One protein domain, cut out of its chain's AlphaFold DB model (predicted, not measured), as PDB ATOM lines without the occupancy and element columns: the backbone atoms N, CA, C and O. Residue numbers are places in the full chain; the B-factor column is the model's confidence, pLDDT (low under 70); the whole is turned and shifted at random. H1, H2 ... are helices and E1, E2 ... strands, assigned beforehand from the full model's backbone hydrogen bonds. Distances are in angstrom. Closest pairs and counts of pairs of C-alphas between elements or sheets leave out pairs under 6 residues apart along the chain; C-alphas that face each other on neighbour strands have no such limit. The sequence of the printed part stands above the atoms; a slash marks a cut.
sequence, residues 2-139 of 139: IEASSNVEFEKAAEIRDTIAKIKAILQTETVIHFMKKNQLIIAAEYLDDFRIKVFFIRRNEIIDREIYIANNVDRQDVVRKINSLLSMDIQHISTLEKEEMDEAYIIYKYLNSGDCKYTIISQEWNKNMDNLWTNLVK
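AT A GLANCE: This is residues 2 to 139 of the 139 residues of the protein "UVR domain-containing protein" of Bacillus sp. UniB3 (UniProt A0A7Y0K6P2). A small, strongly twisted sheet of four strands has helices over both faces, H3 over one and H2 and H4 over the other, and the long helix H1 sticks out of this body like a handle with its residues 2 to 27. The far end of H1, residues 28 to 36, packs on H3. The printed part has 138 residues, with four named helices and four named strands in the order H1 E1 E2 E3 H2 H3 E4 H4. The sheet's order is E3 E2 E1 E4, all antiparallel, and the class is mixed, helices and strands. The whole is loose, with a radius of gyration of the C-alphas of 20.5 A, and flat, spanning 72 by 40 by 21 A.

IN THESE COORDINATES: H1, residues 2 to 37, runs 53.2 A from C-alpha 2 at (55.441, 57.477, -34.980) to C-alpha 37 at (3.919, 58.655, -48.260). E1, residues 41 to 47, E2, residues 52 to 59, and E3, residues 62 to 70, follow, with lengths of 20.1 A, 23.0 A and 24.1 A. H2, residues 76 to 88, is 18.5 A long and H3, residues 99 to 112, is 19.9 A long. E4, residues 118 to 122, measures 13.3 A. H4, residues 130 to 138, measures 12.0 A and ends with C-alpha 138 at (-2.189, 49.502, -22.867).

HOW THE PARTS SIT: E1, E2 and E3 form a meander, each strand the antiparallel neighbour of the one before, with hairpins E1 and E2, and E2 and E3. N 44 and O 56 are 2.9 A apart, and N 55 and O 67 are 2.8 A apart, within hydrogen-bond range. The edge strand E4 is antiparallel to E1, with N 45 and O 118 at 2.7 A. H3 is on one face, at a height over the sheet of 10.3 A. H2 and H4 are on the opposite face, at heights of 9.7 A and 9.1 A. The closest C-alphas of E4 and H4, those of Lys 118 and Leu 137, are 5.2 A apart. H1 touches H3 with residues 28 to 36 alone, about perpendicular at 86 degrees; their closest C-alphas, those of Val 32 and Tyr 106, are 5.9 A apart. H1 is not on the sheet, and H1 and H2 are apart. In H1, H2, H3 and H4 every O i to N i+4 pair is within hydrogen-bond range.

THE WHOLE: The two C-alphas farthest apart, those of Ile 2 and Gln 77, are 73.1 A apart. Residues 2 to 27 stand free; the body without them spans 42 by 29 by 18 A. The printed part has no cut and no long link. Mean pLDDT of the printed part is 81.2, with residues 2 to 9, 90 to 97, 124 to 128, 131 and 139 under 70.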
ATOM      1  N   ILE A   2      56.586  57.788 -35.864       49.50
ATOM      2  CA  ILE A   2      55.441  57.477 -34.980       49.50
ATOM      3  C   ILE A   2      54.309  58.522 -35.115       49.50
ATOM      4  O   ILE A   2      53.146  58.163 -35.236       49.50
ATOM      5  N   GLU A   3      54.659  59.805 -35.215       48.62
ATOM      6  CA  GLU A   3      53.711  60.935 -35.276       48.62
ATOM      7  C   GLU A   3      52.954  61.063 -36.620       48.62
ATOM      8  O   GLU A   3      51.795  61.459 -36.667       48.62
ATOM      9  N   ALA A   4      53.582  60.653 -37.729       52.16
ATOM     10  CA  ALA A   4      52.936  60.619 -39.046       52.16
ATOM     11  C   ALA A   4      51.964  59.434 -39.177       52.16
ATOM     12  O   ALA A   4      50.955  59.540 -39.866       52.16
ATOM     13  N   SER A   5      52.246  58.320 -38.488       54.25
ATOM     14  CA  SER A   5      51.379  57.138 -38.491       54.25
ATOM     15  C   SER A   5      50.075  57.387 -37.729       54.25
ATOM     16  O   SER A   5      49.021  56.988 -38.215       54.25
ATOM     17  N   SER A   6      50.112  58.107 -36.596       56.53
ATOM     18  CA  SER A   6      48.885  58.451 -35.864       56.53
ATOM     19  C   SER A   6      48.012  59.443 -36.634       56.53
ATOM     20  O   SER A   6      46.799  59.276 -36.672       56.53
ATOM     21  N   ASN A   7      48.602  60.441 -37.306       61.19
ATOM     22  CA  ASN A   7      47.842  61.417 -38.101       61.19
ATOM     23  C   ASN A   7      47.109  60.786 -39.289       61.19
ATOM     24  O   ASN A   7      45.954  61.126 -39.536       61.19
ATOM     25  N   VAL A   8      47.733  59.820 -39.971       61.78
ATOM     26  CA  VAL A   8      47.083  59.064 -41.056       61.78
ATOM     27  C   VAL A   8      45.937  58.193 -40.523       61.78
ATOM     28  O   VAL A   8      44.937  57.996 -41.212       61.78
ATOM     29  N   GLU A   9      46.040  57.679 -39.297       68.62
ATOM     30  CA  GLU A   9      44.950  56.933 -38.656       68.62
ATOM     31  C   GLU A   9      43.797  57.842 -38.202       68.62
ATOM     32  O   GLU A   9      42.636  57.456 -38.349       68.62
ATOM     33  N   PHE A  10      44.080  59.065 -37.737       74.69
ATOM     34  CA  PHE A  10      43.044  60.052 -37.407       74.69
ATOM     35  C   PHE A  10      42.283  60.542 -38.640       74.69
ATOM     36  O   PHE A  10      41.058  60.657 -38.591       74.69
ATOM     37  N   GLU A  11      42.982  60.796 -39.746       78.88
ATOM     38  CA  GLU A  11      42.363  61.210 -41.009       78.88
ATOM     39  C   GLU A  11      41.450  60.109 -41.560       78.88
ATOM     40  O   GLU A  11      40.272  60.353 -41.822       78.88
ATOM     41  N   LYS A  12      41.925  58.856 -41.586       82.19
ATOM     42  CA  LYS A  12      41.098  57.698 -41.967       82.19
ATOM     43  C   LYS A  12      39.898  57.499 -41.039       82.19
ATOM     44  O   LYS A  12      38.804  57.191 -41.506       82.19
ATOM     45  N   ALA A  13      40.065  57.677 -39.727       82.75
ATOM     46  CA  ALA A  13      38.953  57.587 -38.781       82.75
ATOM     47  C   ALA A  13      37.911  58.698 -39.007       82.75
ATOM     48  O   ALA A  13      36.707  58.439 -38.922       82.75
ATOM     49  N   ALA A  14      38.356  59.916 -39.332       84.12
ATOM     50  CA  ALA A  14      37.479  61.025 -39.692       84.12
ATOM     51  C   ALA A  14      36.714  60.737 -40.994       84.12
ATOM     52  O   ALA A  14      35.492  60.868 -41.010       84.12
ATOM     53  N   GLU A  15      37.386  60.242 -42.036       88.06
ATOM     54  CA  GLU A  15      36.748  59.847 -43.300       88.06
ATOM     55  C   GLU A  15      35.681  58.761 -43.098       88.06
ATOM     56  O   GLU A  15      34.572  58.859 -43.634       88.06
ATOM     57  N   ILE A  16      35.980  57.739 -42.287       84.31
ATOM     58  CA  ILE A  16      35.031  56.665 -41.958       84.31
ATOM     59  C   ILE A  16      33.823  57.232 -41.206       84.31
ATOM     60  O   ILE A  16      32.682  56.934 -41.566       84.31
ATOM     61  N   ARG A  17      34.041  58.075 -40.189       88.25
ATOM     62  CA  ARG A  17      32.959  58.722 -39.429       88.25
ATOM     63  C   ARG A  17      32.061  59.556 -40.340       88.25
ATOM     64  O   ARG A  17      30.838  59.448 -40.253       88.25
ATOM     65  N   ASP A  18      32.655  60.359 -41.214       90.00
ATOM     66  CA  ASP A  18      31.926  61.251 -42.112       90.00
ATOM     67  C   ASP A  18      31.150  60.448 -43.172       90.00
ATOM     68  O   ASP A  18      30.015  60.780 -43.515       90.00
ATOM     69  N   THR A  19      31.712  59.327 -43.631       88.62
ATOM     70  CA  THR A  19      31.034  58.375 -44.524       88.62
ATOM     71  C   THR A  19      29.837  57.720 -43.839       88.62
ATOM     72  O   THR A  19      28.739  57.694 -44.399       88.62
ATOM     73  N   ILE A  20      30.003  57.257 -42.597       86.44
ATOM     74  CA  ILE A  20      28.911  56.702 -41.787       86.44
ATOM     75  C   ILE A  20      27.810  57.746 -41.578       86.44
ATOM     76  O   ILE A  20      26.629  57.413 -41.680       86.44
ATOM     77  N   ALA A  21      28.168  59.005 -41.313       85.94
ATOM     78  CA  ALA A  21      27.199  60.086 -41.146       85.94
ATOM     79  C   ALA A  21      26.368  60.314 -42.421       85.94
ATOM     80  O   ALA A  21      25.144  60.415 -42.340       85.94
ATOM     81  N   LYS A  22      27.004  60.308 -43.601       87.62
ATOM     82  CA  LYS A  22      26.311  60.425 -44.897       87.62
ATOM     83  C   LYS A  22      25.358  59.255 -45.152       87.62
ATOM     84  O   LYS A  22      24.215  59.477 -45.536       87.62
ATOM     85  N   ILE A  23      25.798  58.022 -44.893       85.50
ATOM     86  CA  ILE A  23      24.955  56.825 -45.052       85.50
ATOM     87  C   ILE A  23      23.738  56.896 -44.122       85.50
ATOM     88  O   ILE A  23      22.615  56.641 -44.554       85.50
ATOM     89  N   LYS A  24      23.940  57.288 -42.857       82.69
ATOM     90  CA  LYS A  24      22.845  57.464 -41.892       82.69
ATOM     91  C   LYS A  24      21.831  58.506 -42.356       82.69
ATOM     92  O   LYS A  24      20.637  58.249 -42.239       82.69
ATOM     93  N   ALA A  25      22.292  59.630 -42.904       81.38
ATOM     94  CA  ALA A  25      21.408  60.668 -43.428       81.38
ATOM     95  C   ALA A  25      20.532  60.144 -44.580       81.38
ATOM     96  O   ALA A  25      19.325  60.350 -44.567       81.38
ATOM     97  N   ILE A  26      21.109  59.393 -45.525       84.31
ATOM     98  CA  ILE A  26      20.353  58.798 -46.642       84.31
ATOM     99  C   ILE A  26      19.303  57.799 -46.131       84.31
ATOM    100  O   ILE A  26      18.143  57.863 -46.534       84.31
ATOM    101  N   LEU A  27      19.684  56.902 -45.213       81.31
ATOM    102  CA  LEU A  27      18.766  55.913 -44.631       81.31
ATOM    103  C   LEU A  27      17.613  56.568 -43.861       81.31
ATOM    104  O   LEU A  27      16.470  56.114 -43.951       81.31
ATOM    105  N   GLN A  28      17.909  57.632 -43.110       79.50
ATOM    106  CA  GLN A  28      16.906  58.441 -42.424       79.50
ATOM    107  C   GLN A  28      15.907  59.028 -43.428       79.50
ATOM    108  O   GLN A  28      14.706  58.825 -43.261       79.50
ATOM    109  N   THR A  29      16.393  59.683 -44.485       79.38
ATOM    110  CA  THR A  29      15.552  60.286 -45.527       79.38
ATOM    111  C   THR A  29      14.630  59.258 -46.183       79.38
ATOM    112  O   THR A  29      13.421  59.475 -46.243       79.38
ATOM    113  N   GLU A  30      15.154  58.105 -46.602       80.31
ATOM    114  CA  GLU A  30      14.349  57.028 -47.205       80.31
ATOM    115  C   GLU A  30      13.258  56.507 -46.255       80.31
ATOM    116  O   GLU A  30      12.091  56.365 -46.636       80.31
ATOM    117  N   THR A  31      13.615  56.272 -44.989       77.75
ATOM    118  CA  THR A  31      12.680  55.778 -43.966       77.75
ATOM    119  C   THR A  31      11.539  56.768 -43.731       77.75
ATOM    120  O   THR A  31      10.366  56.387 -43.695       77.75
ATOM    121  N   VAL A  32      11.878  58.050 -43.612       77.44
ATOM    122  CA  VAL A  32      10.923  59.136 -43.380       77.44
ATOM    123  C   VAL A  32      10.009  59.351 -44.584       77.44
ATOM    124  O   VAL A  32       8.795  59.470 -44.416       77.44
ATOM    125  N   ILE A  33      10.551  59.333 -45.806       76.69
ATOM    126  CA  ILE A  33       9.751  59.436 -47.034       76.69
ATOM    127  C   ILE A  33       8.738  58.292 -47.102       76.69
ATOM    128  O   ILE A  33       7.569  58.518 -47.423       76.69
ATOM    129  N   HIS A  34       9.156  57.063 -46.785       75.62
ATOM    130  CA  HIS A  34       8.248  55.917 -46.765       75.62
ATOM    131  C   HIS A  34       7.135  56.079 -45.722       75.62
ATOM    132  O   HIS A  34       5.969  55.793 -46.011       75.62
ATOM    133  N   PHE A  35       7.487  56.558 -44.530       73.88
ATOM    134  CA  PHE A  35       6.548  56.824 -43.445       73.88
ATOM    135  C   PHE A  35       5.515  57.899 -43.828       73.88
ATOM    136  O   PHE A  35       4.314  57.693 -43.650       73.88
ATOM    137  N   MET A  36       5.955  59.000 -44.445       74.12
ATOM    138  CA  MET A  36       5.073  60.097 -44.854       74.12
ATOM    139  C   MET A  36       4.183  59.763 -46.054       74.12
ATOM    140  O   MET A  36       3.015  60.151 -46.066       74.12
ATOM    141  N   LYS A  37       4.680  59.003 -47.042       70.44
ATOM    142  CA  LYS A  37       3.919  58.655 -48.260       70.44
ATOM    143  C   LYS A  37       2.610  57.923 -47.983       70.44
ATOM    144  O   LYS A  37       1.672  58.052 -48.763       70.44
ATOM    145  N   LYS A  38       2.534  57.142 -46.903       70.62
ATOM    146  CA  LYS A  38       1.315  56.391 -46.577       70.62
ATOM    147  C   LYS A  38       0.195  57.287 -46.045       70.62
ATOM    148  O   LYS A  38      -0.960  56.888 -46.136       70.62
ATOM    149  N   ASN A  39       0.524  58.468 -45.502       77.00
ATOM    150  CA  ASN A  39      -0.420  59.422 -44.909       77.00
ATOM    151  C   ASN A  39      -1.491  58.765 -44.006       77.00
ATOM    152  O   ASN A  39      -2.670  59.125 -44.002       77.00
ATOM    153  N   GLN A  40      -1.080  57.741 -43.262       84.88
ATOM    154  CA  GLN A  40      -1.963  56.988 -42.380       84.88
ATOM    155  C   GLN A  40      -2.106  57.710 -41.043       84.88
ATOM    156  O   GLN A  40      -1.192  58.408 -40.602       84.88
ATOM    157  N   LEU A  41      -3.260  57.535 -40.398       88.38
ATOM    158  CA  LEU A  41      -3.426  57.948 -39.009       88.38
ATOM    159  C   LEU A  41      -2.723  56.922 -38.119       88.38
ATOM    160  O   LEU A  41      -2.976  55.724 -38.218       88.38
ATOM    161  N   ILE A  42      -1.850  57.399 -37.251       89.94
ATOM    162  CA  ILE A  42      -1.113  56.599 -36.285       89.94
ATOM    163  C   ILE A  42      -1.589  57.019 -34.908       89.94
ATOM    164  O   ILE A  42      -1.666  58.206 -34.603       89.94
ATOM    165  N   ILE A  43      -1.917  56.041 -34.078       92.06
ATOM    166  CA  ILE A  43      -2.284  56.273 -32.688       92.06
ATOM    167  C   ILE A  43      -1.156  55.714 -31.847       92.06
ATOM    168  O   ILE A  43      -0.917  54.509 -31.886       92.06
ATOM    169  N   ALA A  44      -0.462  56.586 -31.126       92.94
ATOM    170  CA  ALA A  44       0.591  56.217 -30.194       92.94
ATOM    171  C   ALA A  44       0.131  56.497 -28.768       92.94
ATOM    172  O   ALA A  44      -0.500  57.519 -28.519       92.94
ATOM    173  N   ALA A  45       0.450  55.612 -27.838       92.94
ATOM    174  CA  ALA A  45       0.081  55.731 -26.444       92.94
ATOM    175  C   ALA A  45       1.295  55.473 -25.548       92.94
ATOM    176  O   ALA A  45       2.039  54.515 -25.763       92.94
ATOM    177  N   GLU A  46       1.485  56.338 -24.558       93.50
ATOM    178  CA  GLU A  46       2.518  56.219 -23.527       93.50
ATOM    179  C   GLU A  46       1.876  56.354 -22.143       93.50
ATOM    180  O   GLU A  46       0.955  57.155 -21.940       93.50
ATOM    181  N   TYR A  47       2.347  55.570 -21.178       92.50
ATOM    182  CA  TYR A  47       1.922  55.719 -19.791       92.50
ATOM    183  C   TYR A  47       2.568  56.960 -19.178       92.50
ATOM    184  O   TYR A  47       3.779  57.146 -19.258       92.50
ATOM    185  N   LEU A  48       1.757  57.801 -18.536       92.06
ATOM    186  CA  LEU A  48       2.256  58.895 -17.699       92.06
ATOM    187  C   LEU A  48       2.500  58.422 -16.264       92.06
ATOM    188  O   LEU A  48       3.397  58.922 -15.589       92.06
ATOM    189  N   ASP A  49       1.670  57.489 -15.806       91.38
ATOM    190  CA  ASP A  49       1.757  56.770 -14.538       91.38
ATOM    191  C   ASP A  49       0.861  55.521 -14.602       91.38
ATOM    192  O   ASP A  49       0.310  55.201 -15.655       91.38
ATOM    193  N   ASP A  50       0.678  54.843 -13.470       88.00
ATOM    194  CA  ASP A  50      -0.093  53.598 -13.353       88.00
ATOM    195  C   ASP A  50      -1.574  53.716 -13.766       88.00
ATOM    196  O   ASP A  50      -2.238  52.706 -14.004       88.00
ATOM    197  N   PHE A  51      -2.126  54.931 -13.839       89.88
ATOM    198  CA  PHE A  51      -3.553  55.159 -14.082       89.88
ATOM    199  C   PHE A  51      -3.834  56.015 -15.308       89.88
ATOM    200  O   PHE A  51      -4.957  55.985 -15.815       89.88
ATOM    201  N   ARG A  52      -2.864  56.798 -15.776       92.62
ATOM    202  CA  ARG A  52      -3.038  57.759 -16.864       92.62
ATOM    203  C   ARG A  52      -2.203  57.367 -18.067       92.62
ATOM    204  O   ARG A  52      -0.994  57.171 -17.972       92.62
ATOM    205  N   ILE A  53      -2.857  57.352 -19.218       92.56
ATOM    206  CA  ILE A  53      -2.232  57.106 -20.511       92.56
ATOM    207  C   ILE A  53      -2.431  58.322 -21.406       92.56
ATOM    208  O   ILE A  53      -3.531  58.871 -21.507       92.56
ATOM    209  N   LYS A  54      -1.353  58.768 -22.040       94.56
ATOM    210  CA  LYS A  54      -1.375  59.852 -23.013       94.56
ATOM    211  C   LYS A  54      -1.392  59.256 -24.403       94.56
ATOM    212  O   LYS A  54      -0.528  58.458 -24.750       94.56
ATOM    213  N   VAL A  55      -2.378  59.657 -25.190       93.62
ATOM    214  CA  VAL A  55      -2.586  59.188 -26.553       93.62
ATOM    215  C   VAL A  55      -2.328  60.340 -27.509       93.62
ATOM    216  O   VAL A  55      -2.892  61.423 -27.368       93.62
ATOM    217  N   PHE A  56      -1.471  60.096 -28.489       94.25
ATOM    218  CA  PHE A  56      -1.175  60.988 -29.593       94.25
ATOM    219  C   PHE A  56      -1.811  60.454 -30.868       94.25
ATOM    220  O   PHE A  56      -1.660  59.280 -31.212       94.25
ATOM    221  N   PHE A  57      -2.462  61.349 -31.596       92.88
ATOM    222  CA  PHE A  57      -2.966  61.111 -32.934       92.88
ATOM    223  C   PHE A  57      -2.023  61.787 -33.918       92.88
ATOM    224  O   PHE A  57      -1.933  63.011 -33.983       92.88
ATOM    225  N   ILE A  58      -1.289  60.969 -34.653       91.31
ATOM    226  CA  ILE A  58      -0.177  61.377 -35.499       91.31
ATOM    227  C   ILE A  58      -0.545  61.115 -36.955       91.31
ATOM    228  O   ILE A  58      -1.108  60.070 -37.283       91.31
ATOM    229  N   ARG A  59      -0.194  62.031 -37.850       87.62
ATOM    230  CA  ARG A  59      -0.277  61.808 -39.296       87.62
ATOM    231  C   ARG A  59       0.891  62.527 -39.960       87.62
ATOM    232  O   ARG A  59       1.092  63.716 -39.751       87.62
ATOM    233  N   ARG A  60       1.658  61.789 -40.766       86.00
ATOM    234  CA  ARG A  60       2.907  62.268 -41.391       86.00
ATOM    235  C   ARG A  60       3.900  62.811 -40.351       86.00
ATOM    236  O   ARG A  60       4.317  62.050 -39.487       86.00
ATOM    237  N   ASN A  61       4.306  64.069 -40.468       87.62
ATOM    238  CA  ASN A  61       5.250  64.759 -39.593       87.62
ATOM    239  C   ASN A  61       4.569  65.459 -38.406       87.62
ATOM    240  O   ASN A  61       5.262  66.041 -37.580       87.62
ATOM    241  N   GLU A  62       3.241  65.373 -38.277       88.62
ATOM    242  CA  GLU A  62       2.495  66.164 -37.303       88.62
ATOM    243  C   GLU A  62       1.729  65.316 -36.283       88.62
ATOM    244  O   GLU A  62       1.185  64.245 -36.575       88.62
ATOM    245  N   ILE A  63       1.633  65.856 -35.068       91.62
ATOM    246  CA  ILE A  63       0.674  65.423 -34.051       91.62
ATOM    247  C   ILE A  63      -0.598  66.247 -34.269       91.62
ATOM    248  O   ILE A  63      -0.650  67.409 -33.873       91.62
ATOM    249  N   ILE A  64      -1.618  65.648 -34.887       91.56
ATOM    250  CA  ILE A  64      -2.895  66.324 -35.157       91.56
ATOM    251  C   ILE A  64      -3.656  66.571 -33.854       91.56
ATOM    252  O   ILE A  64      -4.315  67.594 -33.694       91.56
ATOM    253  N   ASP A  65      -3.586  65.620 -32.921       92.44
ATOM    254  CA  ASP A  65      -4.288  65.733 -31.649       92.44
ATOM    255  C   ASP A  65      -3.597  64.939 -30.538       92.44
ATOM    256  O   ASP A  65      -2.797  64.033 -30.793       92.44
ATOM    257  N   ARG A  66      -3.906  65.273 -29.286       93.56
ATOM    258  CA  ARG A  66      -3.424  64.559 -28.106       93.56
ATOM    259  C   ARG A  66      -4.441  64.619 -26.978       93.56
ATOM    260  O   ARG A  66      -5.007  65.670 -26.697       93.56
ATOM    261  N   GLU A  67      -4.582  63.516 -26.261       94.06
ATOM    262  CA  GLU A  67      -5.510  63.426 -25.140       94.06
ATOM    263  C   GLU A  67      -4.953  62.532 -24.031       94.06
ATOM    264  O   GLU A  67      -4.122  61.656 -24.277       94.06
ATOM    265  N   ILE A  68      -5.364  62.791 -22.790       93.19
ATOM    266  CA  ILE A  68      -4.992  61.972 -21.634       93.19
ATOM    267  C   ILE A  68      -6.243  61.245 -21.173       93.19
ATOM    268  O   ILE A  68      -7.245  61.878 -20.846       93.19
ATOM    269  N   TYR A  69      -6.151  59.925 -21.090       91.00
ATOM    270  CA  TYR A  69      -7.224  59.075 -20.608       91.00
ATOM    271  C   TYR A  69      -6.825  58.375 -19.310       91.00
ATOM    272  O   TYR A  69      -5.646  58.151 -19.031       91.00
ATOM    273  N   ILE A  70      -7.826  57.990 -18.521       90.19
ATOM    274  CA  ILE A  70      -7.632  57.092 -17.381       90.19
ATOM    275  C   ILE A  70      -7.650  55.664 -17.926       90.19
ATOM    276  O   ILE A  70      -8.695  55.217 -18.391       90.19
ATOM    277  N   ALA A  71      -6.531  54.941 -17.861       82.56
ATOM    278  CA  ALA A  71      -6.317  53.653 -18.532       82.56
ATOM    279  C   ALA A  71      -7.454  52.633 -18.304       82.56
ATOM    280  O   ALA A  71      -7.869  51.939 -19.235       82.56
ATOM    281  N   ASN A  72      -8.007  52.612 -17.084       83.06
ATOM    282  CA  ASN A  72      -9.069  51.694 -16.658       83.06
ATOM    283  C   ASN A  72     -10.499  52.245 -16.805       83.06
ATOM    284  O   ASN A  72     -11.452  51.535 -16.502       83.06
ATOM    285  N   ASN A  73     -10.672  53.500 -17.227       86.06
ATOM    286  CA  ASN A  73     -11.979  54.159 -17.307       86.06
ATOM    287  C   ASN A  73     -12.096  55.045 -18.557       86.06
ATOM    288  O   ASN A  73     -12.475  56.213 -18.483       86.06
ATOM    289  N   VAL A  74     -11.709  54.499 -19.708       84.12
ATOM    290  CA  VAL A  74     -11.814  55.200 -20.993       84.12
ATOM    291  C   VAL A  74     -13.216  55.063 -21.564       84.12
ATOM    292  O   VAL A  74     -13.705  53.945 -21.757       84.12
ATOM    293  N   ASP A  75     -13.832  56.194 -21.915       86.56
ATOM    294  CA  ASP A  75     -15.019  56.188 -22.767       86.56
ATOM    295  C   ASP A  75     -14.620  55.815 -24.198       86.56
ATOM    296  O   ASP A  75     -14.123  56.613 -24.996       86.56
ATOM    297  N   ARG A  76     -14.858  54.549 -24.529       81.94
ATOM    298  CA  ARG A  76     -14.540  53.970 -25.834       81.94
ATOM    299  C   ARG A  76     -15.282  54.661 -26.971       81.94
ATOM    300  O   ARG A  76     -14.740  54.745 -28.072       81.94
ATOM    301  N   GLN A  77     -16.515  55.121 -26.744       83.94
ATOM    302  CA  GLN A  77     -17.282  55.793 -27.793       83.94
ATOM    303  C   GLN A  77     -16.652  57.135 -28.136       83.94
ATOM    304  O   GLN A  77     -16.628  57.516 -29.306       83.94
ATOM    305  N   ASP A  78     -16.101  57.814 -27.136       86.06
ATOM    306  CA  ASP A  78     -15.434  59.086 -27.337       86.06
ATOM    307  C   ASP A  78     -14.181  58.941 -28.205       86.06
ATOM    308  O   ASP A  78     -14.068  59.593 -29.246       86.06
ATOM    309  N   VAL A  79     -13.332  57.957 -27.889       84.56
ATOM    310  CA  VAL A  79     -12.144  57.633 -28.694       84.56
ATOM    311  C   VAL A  79     -12.531  57.232 -30.125       84.56
ATOM    312  O   VAL A  79     -11.926  57.704 -31.086       84.56
ATOM    313  N   VAL A  80     -13.572  56.405 -30.310       85.12
ATOM    314  CA  VAL A  80     -14.066  56.042 -31.656       85.12
ATOM    315  C   VAL A  80     -14.527  57.282 -32.428       85.12
ATOM    316  O   VAL A  80     -14.200  57.423 -33.609       85.12
ATOM    317  N   ARG A  81     -15.299  58.178 -31.802       86.62
ATOM    318  CA  ARG A  81     -15.758  59.422 -32.445       86.62
ATOM    319  C   ARG A  81     -14.579  60.291 -32.857       86.62
ATOM    320  O   ARG A  81     -14.567  60.783 -33.984       86.62
ATOM    321  N   LYS A  82     -13.577  60.408 -31.985       87.88
ATOM    322  CA  LYS A  82     -12.348  61.150 -32.251       87.88
ATOM    323  C   LYS A  82     -11.606  60.601 -33.467       87.88
ATOM    324  O   LYS A  82     -11.338  61.348 -34.403       87.88
ATOM    325  N   ILE A  83     -11.368  59.289 -33.504       86.25
ATOM    326  CA  ILE A  83     -10.704  58.629 -34.637       86.25
ATOM    327  C   ILE A  83     -11.475  58.877 -35.935       86.25
ATOM    328  O   ILE A  83     -10.877  59.279 -36.929       86.25
ATOM    329  N   ASN A  84     -12.799  58.695 -35.934       86.12
ATOM    330  CA  ASN A  84     -13.614  58.928 -37.131       86.12
ATOM    331  C   ASN A  84     -13.543  60.386 -37.603       86.12
ATOM    332  O   ASN A  84     -13.425  60.629 -38.802       86.12
ATOM    333  N   SER A  85     -13.567  61.350 -36.676       88.25
ATOM    334  CA  SER A  85     -13.416  62.770 -37.003       88.25
ATOM    335  C   SER A  85     -12.073  63.046 -37.688       88.25
ATOM    336  O   SER A  85     -12.048  63.663 -38.751       88.25
ATOM    337  N   LEU A  86     -10.975  62.501 -37.160       86.69
ATOM    338  CA  LEU A  86      -9.633  62.659 -37.730       86.69
ATOM    339  C   LEU A  86      -9.456  61.927 -39.072       86.69
ATOM    340  O   LEU A  86      -8.715  62.381 -39.945       86.69
ATOM    341  N   LEU A  87     -10.134  60.792 -39.270       83.31
ATOM    342  CA  LEU A  87     -10.158  60.089 -40.558       83.31
ATOM    343  C   LEU A  87     -10.893  60.889 -41.638       83.31
ATOM    344  O   LEU A  87     -10.472  60.851 -42.789       83.31
ATOM    345  N   SER A  88     -11.944  61.624 -41.266       81.69
ATOM    346  CA  SER A  88     -12.733  62.449 -42.190       81.69
ATOM    347  C   SER A  88     -12.109  63.806 -42.541       81.69
ATOM    348  O   SER A  88     -12.613  64.479 -43.436       81.69
ATOM    349  N   MET A  89     -11.044  64.224 -41.849       79.06
ATOM    350  CA  MET A  89     -10.343  65.470 -42.167       79.06
ATOM    351  C   MET A  89      -9.636  65.366 -43.519       79.06
ATOM    352  O   MET A  89      -8.909  64.403 -43.775       79.06
ATOM    353  N   ASP A  90      -9.858  66.377 -44.358       64.50
ATOM    354  CA  ASP A  90      -9.372  66.408 -45.732       64.50
ATOM    355  C   ASP A  90      -7.844  66.502 -45.787       64.50
ATOM    356  O   ASP A  90      -7.200  67.184 -44.984       64.50
ATOM    357  N   ILE A  91      -7.254  65.780 -46.733       65.38
ATOM    358  CA  ILE A  91      -5.804  65.630 -46.828       65.38
ATOM    359  C   ILE A  91      -5.282  66.703 -47.771       65.38
ATOM    360  O   ILE A  91      -5.506  66.635 -48.979       65.38
ATOM    361  N   GLN A  92      -4.515  67.660 -47.248       59.81
ATOM    362  CA  GLN A  92      -3.769  68.553 -48.126       59.81
ATOM    363  C   GLN A  92      -2.697  67.760 -48.878       59.81
ATOM    364  O   GLN A  92      -1.830  67.106 -48.291       59.81
ATOM    365  N   HIS A  93      -2.784  67.797 -50.206       57.12
ATOM    366  CA  HIS A  93      -1.831  67.145 -51.087       57.12
ATOM    367  C   HIS A  93      -0.548  67.980 -51.136       57.12
ATOM    368  O   HIS A  93      -0.477  68.980 -51.845       57.12
ATOM    369  N   ILE A  94       0.472  67.581 -50.375       60.53
ATOM    370  CA  ILE A  94       1.755  68.293 -50.338       60.53
ATOM    371  C   ILE A  94       2.672  67.719 -51.419       60.53
ATOM    372  O   ILE A  94       2.952  66.522 -51.449       60.53
ATOM    373  N   SER A  95       3.110  68.578 -52.336       61.53
ATOM    374  CA  SER A  95       3.915  68.220 -53.509       61.53
ATOM    375  C   SER A  95       5.425  68.226 -53.261       61.53
ATOM    376  O   SER A  95       6.179  67.765 -54.119       61.53
ATOM    377  N   THR A  96       5.898  68.762 -52.133       65.19
ATOM    378  CA  THR A  96       7.335  68.916 -51.859       65.19
ATOM    379  C   THR A  96       7.587  68.758 -50.367       65.19
ATOM    380  O   THR A  96       6.923  69.417 -49.582       65.19
ATOM    381  N   LEU A  97       8.493  67.846 -50.002       68.62
ATOM    382  CA  LEU A  97       8.888  67.612 -48.615       68.62
ATOM    383  C   LEU A  97      10.047  68.540 -48.267       68.62
ATOM    384  O   LEU A  97      11.123  68.417 -48.860       68.62
ATOM    385  N   GLU A  98       9.826  69.454 -47.332       82.12
ATOM    386  CA  GLU A  98      10.883  70.320 -46.814       82.12
ATOM    387  C   GLU A  98      11.788  69.552 -45.842       82.12
ATOM    388  O   GLU A  98      11.449  68.480 -45.328       82.12
ATOM    389  N   LYS A  99      12.997  70.074 -45.613       81.12
ATOM    390  CA  LYS A  99      13.954  69.419 -44.716       81.12
ATOM    391  C   LYS A  99      13.418  69.380 -43.287       81.12
ATOM    392  O   LYS A  99      13.558  68.360 -42.618       81.12
ATOM    393  N   GLU A 100      12.777  70.459 -42.861       83.81
ATOM    394  CA  GLU A 100      12.118  70.591 -41.568       83.81
ATOM    395  C   GLU A 100      11.068  69.487 -41.365       83.81
ATOM    396  O   GLU A 100      11.135  68.760 -40.373       83.81
ATOM    397  N   GLU A 101      10.183  69.263 -42.343       83.94
ATOM    398  CA  GLU A 101       9.169  68.196 -42.282       83.94
ATOM    399  C   GLU A 101       9.806  66.798 -42.182       83.94
ATOM    400  O   GLU A 101       9.286  65.903 -41.509       83.94
ATOM    401  N   MET A 102      10.946  66.583 -42.853       83.88
ATOM    402  CA  MET A 102      11.676  65.317 -42.761       83.88
ATOM    403  C   MET A 102      12.293  65.103 -41.376       83.88
ATOM    404  O   MET A 102      12.258  63.987 -40.851       83.88
ATOM    405  N   ASP A 103      12.854  66.150 -40.779       84.94
ATOM    406  CA  ASP A 103      13.435  66.080 -39.440       84.94
ATOM    407  C   ASP A 103      12.342  65.829 -38.382       84.94
ATOM    408  O   ASP A 103      12.508  64.962 -37.521       84.94
ATOM    409  N   GLU A 104      11.185  66.485 -38.492       89.06
ATOM    410  CA  GLU A 104      10.014  66.259 -37.632       89.06
ATOM    411  C   GLU A 104       9.467  64.831 -37.742       89.06
ATOM    412  O   GLU A 104       9.301  64.133 -36.735       89.06
ATOM    413  N   ALA A 105       9.251  64.347 -38.968       87.38
ATOM    414  CA  ALA A 105       8.821  62.972 -39.188       87.38
ATOM    415  C   ALA A 105       9.854  61.961 -38.670       87.38
ATOM    416  O   ALA A 105       9.479  60.889 -38.189       87.38
ATOM    417  N   TYR A 106      11.150  62.288 -38.711       87.44
ATOM    418  CA  TYR A 106      12.175  61.435 -38.120       87.44
ATOM    419  C   TYR A 106      12.127  61.410 -36.592       87.44
ATOM    420  O   TYR A 106      12.339  60.352 -35.994       87.44
ATOM    421  N   ILE A 107      11.835  62.543 -35.949       90.56
ATOM    422  CA  ILE A 107      11.629  62.609 -34.496       90.56
ATOM    423  C   ILE A 107      10.455  61.711 -34.101       90.56
ATOM    424  O   ILE A 107      10.598  60.882 -33.200       90.56
ATOM    425  N   ILE A 108       9.336  61.800 -34.823       91.44
ATOM    426  CA  ILE A 108       8.178  60.919 -34.627       91.44
ATOM    427  C   ILE A 108       8.571  59.457 -34.836       91.44
ATOM    428  O   ILE A 108       8.292  58.621 -33.984       91.44
ATOM    429  N   TYR A 109       9.260  59.135 -35.931       88.81
ATOM    430  CA  TYR A 109       9.717  57.773 -36.205       88.81
ATOM    431  C   TYR A 109      10.591  57.219 -35.073       88.81
ATOM    432  O   TYR A 109      10.420  56.071 -34.660       88.81
ATOM    433  N   LYS A 110      11.518  58.024 -34.547       89.81
ATOM    434  CA  LYS A 110      12.347  57.643 -33.399       89.81
ATOM    435  C   LYS A 110      11.514  57.404 -32.151       89.81
ATOM    436  O   LYS A 110      11.756  56.412 -31.478       89.81
ATOM    437  N   TYR A 111      10.544  58.268 -31.868       91.94
ATOM    438  CA  TYR A 111       9.630  58.109 -30.738       91.94
ATOM    439  C   TYR A 111       8.802  56.817 -30.844       91.94
ATOM    440  O   TYR A 111       8.744  56.039 -29.898       91.94
ATOM    441  N   LEU A 112       8.247  56.517 -32.022       89.62
ATOM    442  CA  LEU A 112       7.486  55.281 -32.252       89.62
ATOM    443  C   LEU A 112       8.337  54.011 -32.086       89.62
ATOM    444  O   LEU A 112       7.807  52.956 -31.746       89.62
ATOM    445  N   ASN A 113       9.650  54.107 -32.314       88.31
ATOM    446  CA  ASN A 113      10.592  52.992 -32.202       88.31
ATOM    447  C   ASN A 113      11.458  53.025 -30.931       88.31
ATOM    448  O   ASN A 113      12.344  52.180 -30.798       88.31
ATOM    449  N   SER A 114      11.245  53.967 -30.006       88.62
ATOM    450  CA  SER A 114      12.063  54.057 -28.787       88.62
ATOM    451  C   SER A 114      11.739  52.949 -27.784       88.62
ATOM    452  O   SER A 114      12.588  52.579 -26.978       88.62
ATOM    453  N   GLY A 115      10.530  52.387 -27.869       86.81
ATOM    454  CA  GLY A 115       9.997  51.414 -26.915       86.81
ATOM    455  C   GLY A 115       9.212  52.044 -25.762       86.81
ATOM    456  O   GLY A 115       8.531  51.310 -25.049       86.81
ATOM    457  N   ASP A 116       9.242  53.374 -25.626       87.56
ATOM    458  CA  ASP A 116       8.528  54.118 -24.573       87.56
ATOM    459  C   ASP A 116       7.021  54.236 -24.851       87.56
ATOM    460  O   ASP A 116       6.228  54.493 -23.946       87.56
ATOM    461  N   CYS A 117       6.612  54.022 -26.104       91.19
ATOM    462  CA  CYS A 117       5.217  54.045 -26.512       91.19
ATOM    463  C   CYS A 117       4.811  52.768 -27.252       91.19
ATOM    464  O   CYS A 117       5.621  52.067 -27.870       91.19
ATOM    465  N   LYS A 118       3.512  52.477 -27.213       91.56
ATOM    466  CA  LYS A 118       2.864  51.520 -28.110       91.56
ATOM    467  C   LYS A 118       2.127  52.289 -29.179       91.56
ATOM    468  O   LYS A 118       1.497  53.297 -28.884       91.56
ATOM    469  N   TYR A 119       2.164  51.809 -30.415       91.44
ATOM    470  CA  TYR A 119       1.425  52.457 -31.484       91.44
ATOM    471  C   TYR A 119       0.710  51.461 -32.381       91.44
ATOM    472  O   TYR A 119       1.094  50.299 -32.514       91.44
ATOM    473  N   THR A 120      -0.346  51.942 -33.022       88.25
ATOM    474  CA  THR A 120      -1.057  51.219 -34.066       88.25
ATOM    475  C   THR A 120      -1.330  52.140 -35.243       88.25
ATOM    476  O   THR A 120      -1.497  53.351 -35.086       88.25
ATOM    477  N   ILE A 121      -1.352  51.563 -36.439       86.69
ATOM    478  CA  ILE A 121      -1.628  52.285 -37.676       86.69
ATOM    479  C   ILE A 121      -3.078  52.005 -38.057       86.69
ATOM    480  O   ILE A 121      -3.461  50.855 -38.271       86.69
ATOM    481  N   ILE A 122      -3.878  53.062 -38.152       83.25
ATOM    482  CA  ILE A 122      -5.281  52.991 -38.544       83.25
ATOM    483  C   ILE A 122      -5.358  53.121 -40.064       83.25
ATOM    484  O   ILE A 122      -5.053  54.169 -40.642       83.25
ATOM    485  N   SER A 123      -5.745  52.028 -40.722       71.31
ATOM    486  CA  SER A 123      -6.076  52.039 -42.145       71.31
ATOM    487  C   SER A 123      -7.457  52.663 -42.378       71.31
ATOM    488  O   SER A 123      -8.287  52.739 -41.473       71.31
ATOM    489  N   GLN A 124      -7.727  53.078 -43.618       63.06
ATOM    490  CA  GLN A 124      -9.056  53.547 -44.039       63.06
ATOM    491  C   GLN A 124     -10.149  52.471 -43.836       63.06
ATOM    492  O   GLN A 124     -11.315  52.794 -43.644       63.06
ATOM    493  N   GLU A 125      -9.764  51.192 -43.805       59.44
ATOM    494  CA  GLU A 125     -10.641  50.029 -43.601       59.44
ATOM    495  C   GLU A 125     -10.679  49.560 -42.134       59.44
ATOM    496  O   GLU A 125     -10.851  48.375 -41.844       59.44
ATOM    497  N   TRP A 126     -10.461  50.464 -41.176       65.56
ATOM    498  CA  TRP A 126     -10.441  50.104 -39.764       65.56
ATOM    499  C   TRP A 126     -11.797  49.542 -39.305       65.56
ATOM    500  O   TRP A 126     -12.774  50.264 -39.089       65.56
ATOM    501  N   ASN A 127     -11.841  48.218 -39.116       59.69
ATOM    502  CA  ASN A 127     -12.904  47.537 -38.389       59.69
ATOM    503  C   ASN A 127     -12.879  48.077 -36.962       59.69
ATOM    504  O   ASN A 127     -11.949  47.748 -36.234       59.69
ATOM    505  N   LYS A 128     -13.874  48.897 -36.598       66.00
ATOM    506  CA  LYS A 128     -14.065  49.688 -35.356       66.00
ATOM    507  C   LYS A 128     -14.025  48.897 -34.025       66.00
ATOM    508  O   LYS A 128     -14.705  49.241 -33.062       66.00
ATOM    509  N   ASN A 129     -13.268  47.810 -33.955       71.06
ATOM    510  CA  ASN A 129     -13.042  46.973 -32.797       71.06
ATOM    511  C   ASN A 129     -12.049  47.668 -31.855       71.06
ATOM    512  O   ASN A 129     -10.828  47.534 -31.974       71.06
ATOM    513  N   MET A 130     -12.614  48.437 -30.926       70.50
ATOM    514  CA  MET A 130     -11.865  49.190 -29.923       70.50
ATOM    515  C   MET A 130     -11.209  48.284 -28.870       70.50
ATOM    516  O   MET A 130     -10.182  48.663 -28.318       70.50
ATOM    517  N   ASP A 131     -11.746  47.086 -28.610       69.12
ATOM    518  CA  ASP A 131     -11.162  46.156 -27.633       69.12
ATOM    519  C   ASP A 131      -9.760  45.719 -28.053       69.12
ATOM    520  O   ASP A 131      -8.823  45.779 -27.256       69.12
ATOM    521  N   ASN A 132      -9.583  45.367 -29.327       72.94
ATOM    522  CA  ASN A 132      -8.269  45.014 -29.857       72.94
ATOM    523  C   ASN A 132      -7.322  46.220 -29.884       72.94
ATOM    524  O   ASN A 132      -6.143  46.081 -29.571       72.94
ATOM    525  N   LEU A 133      -7.830  47.408 -30.230       77.62
ATOM    526  CA  LEU A 133      -7.031  48.632 -30.289       77.62
ATOM    527  C   LEU A 133      -6.505  49.015 -28.901       77.62
ATOM    528  O   LEU A 133      -5.297  49.147 -28.724       77.62
ATOM    529  N   TRP A 134      -7.392  49.145 -27.912       78.25
ATOM    530  CA  TRP A 134      -7.015  49.567 -26.562       78.25
ATOM    531  C   TRP A 134      -6.109  48.542 -25.880       78.25
ATOM    532  O   TRP A 134      -5.097  48.904 -25.291       78.25
ATOM    533  N   THR A 135      -6.397  47.247 -26.051       74.62
ATOM    534  CA  THR A 135      -5.545  46.172 -25.515       74.62
ATOM    535  C   THR A 135      -4.124  46.224 -26.079       74.62
ATOM    536  O   THR A 135      -3.179  45.898 -25.367       74.62
ATOM    537  N   ASN A 136      -3.948  46.643 -27.335       77.94
ATOM    538  CA  ASN A 136      -2.625  46.773 -27.949       77.94
ATOM    539  C   ASN A 136      -1.871  48.034 -27.503       77.94
ATOM    540  O   ASN A 136      -0.644  48.046 -27.564       77.94
ATOM    541  N   LEU A 137      -2.581  49.084 -27.082       77.19
ATOM    542  CA  LEU A 137      -1.979  50.343 -26.630       77.19
ATOM    543  C   LEU A 137      -1.608  50.340 -25.140       77.19
ATOM    544  O   LEU A 137      -0.735  51.096 -24.733       77.19
ATOM    545  N   VAL A 138      -2.278  49.509 -24.340       72.44
ATOM    546  CA  VAL A 138      -2.189  49.502 -22.867       72.44
ATOM    547  C   VAL A 138      -1.343  48.326 -22.336       72.44
ATOM    548  O   VAL A 138      -1.042  48.276 -21.147       72.44
ATOM    549  N   LYS A 139      -0.922  47.381 -23.185       60.62
ATOM    550  CA  LYS A 139      -0.017  46.271 -22.814       60.62
ATOM    551  C   LYS A 139       1.456  46.627 -22.965       60.62
ATOM    552  O   LYS A 139       2.239  46.178 -22.106       60.62
TER     553      LYS A 139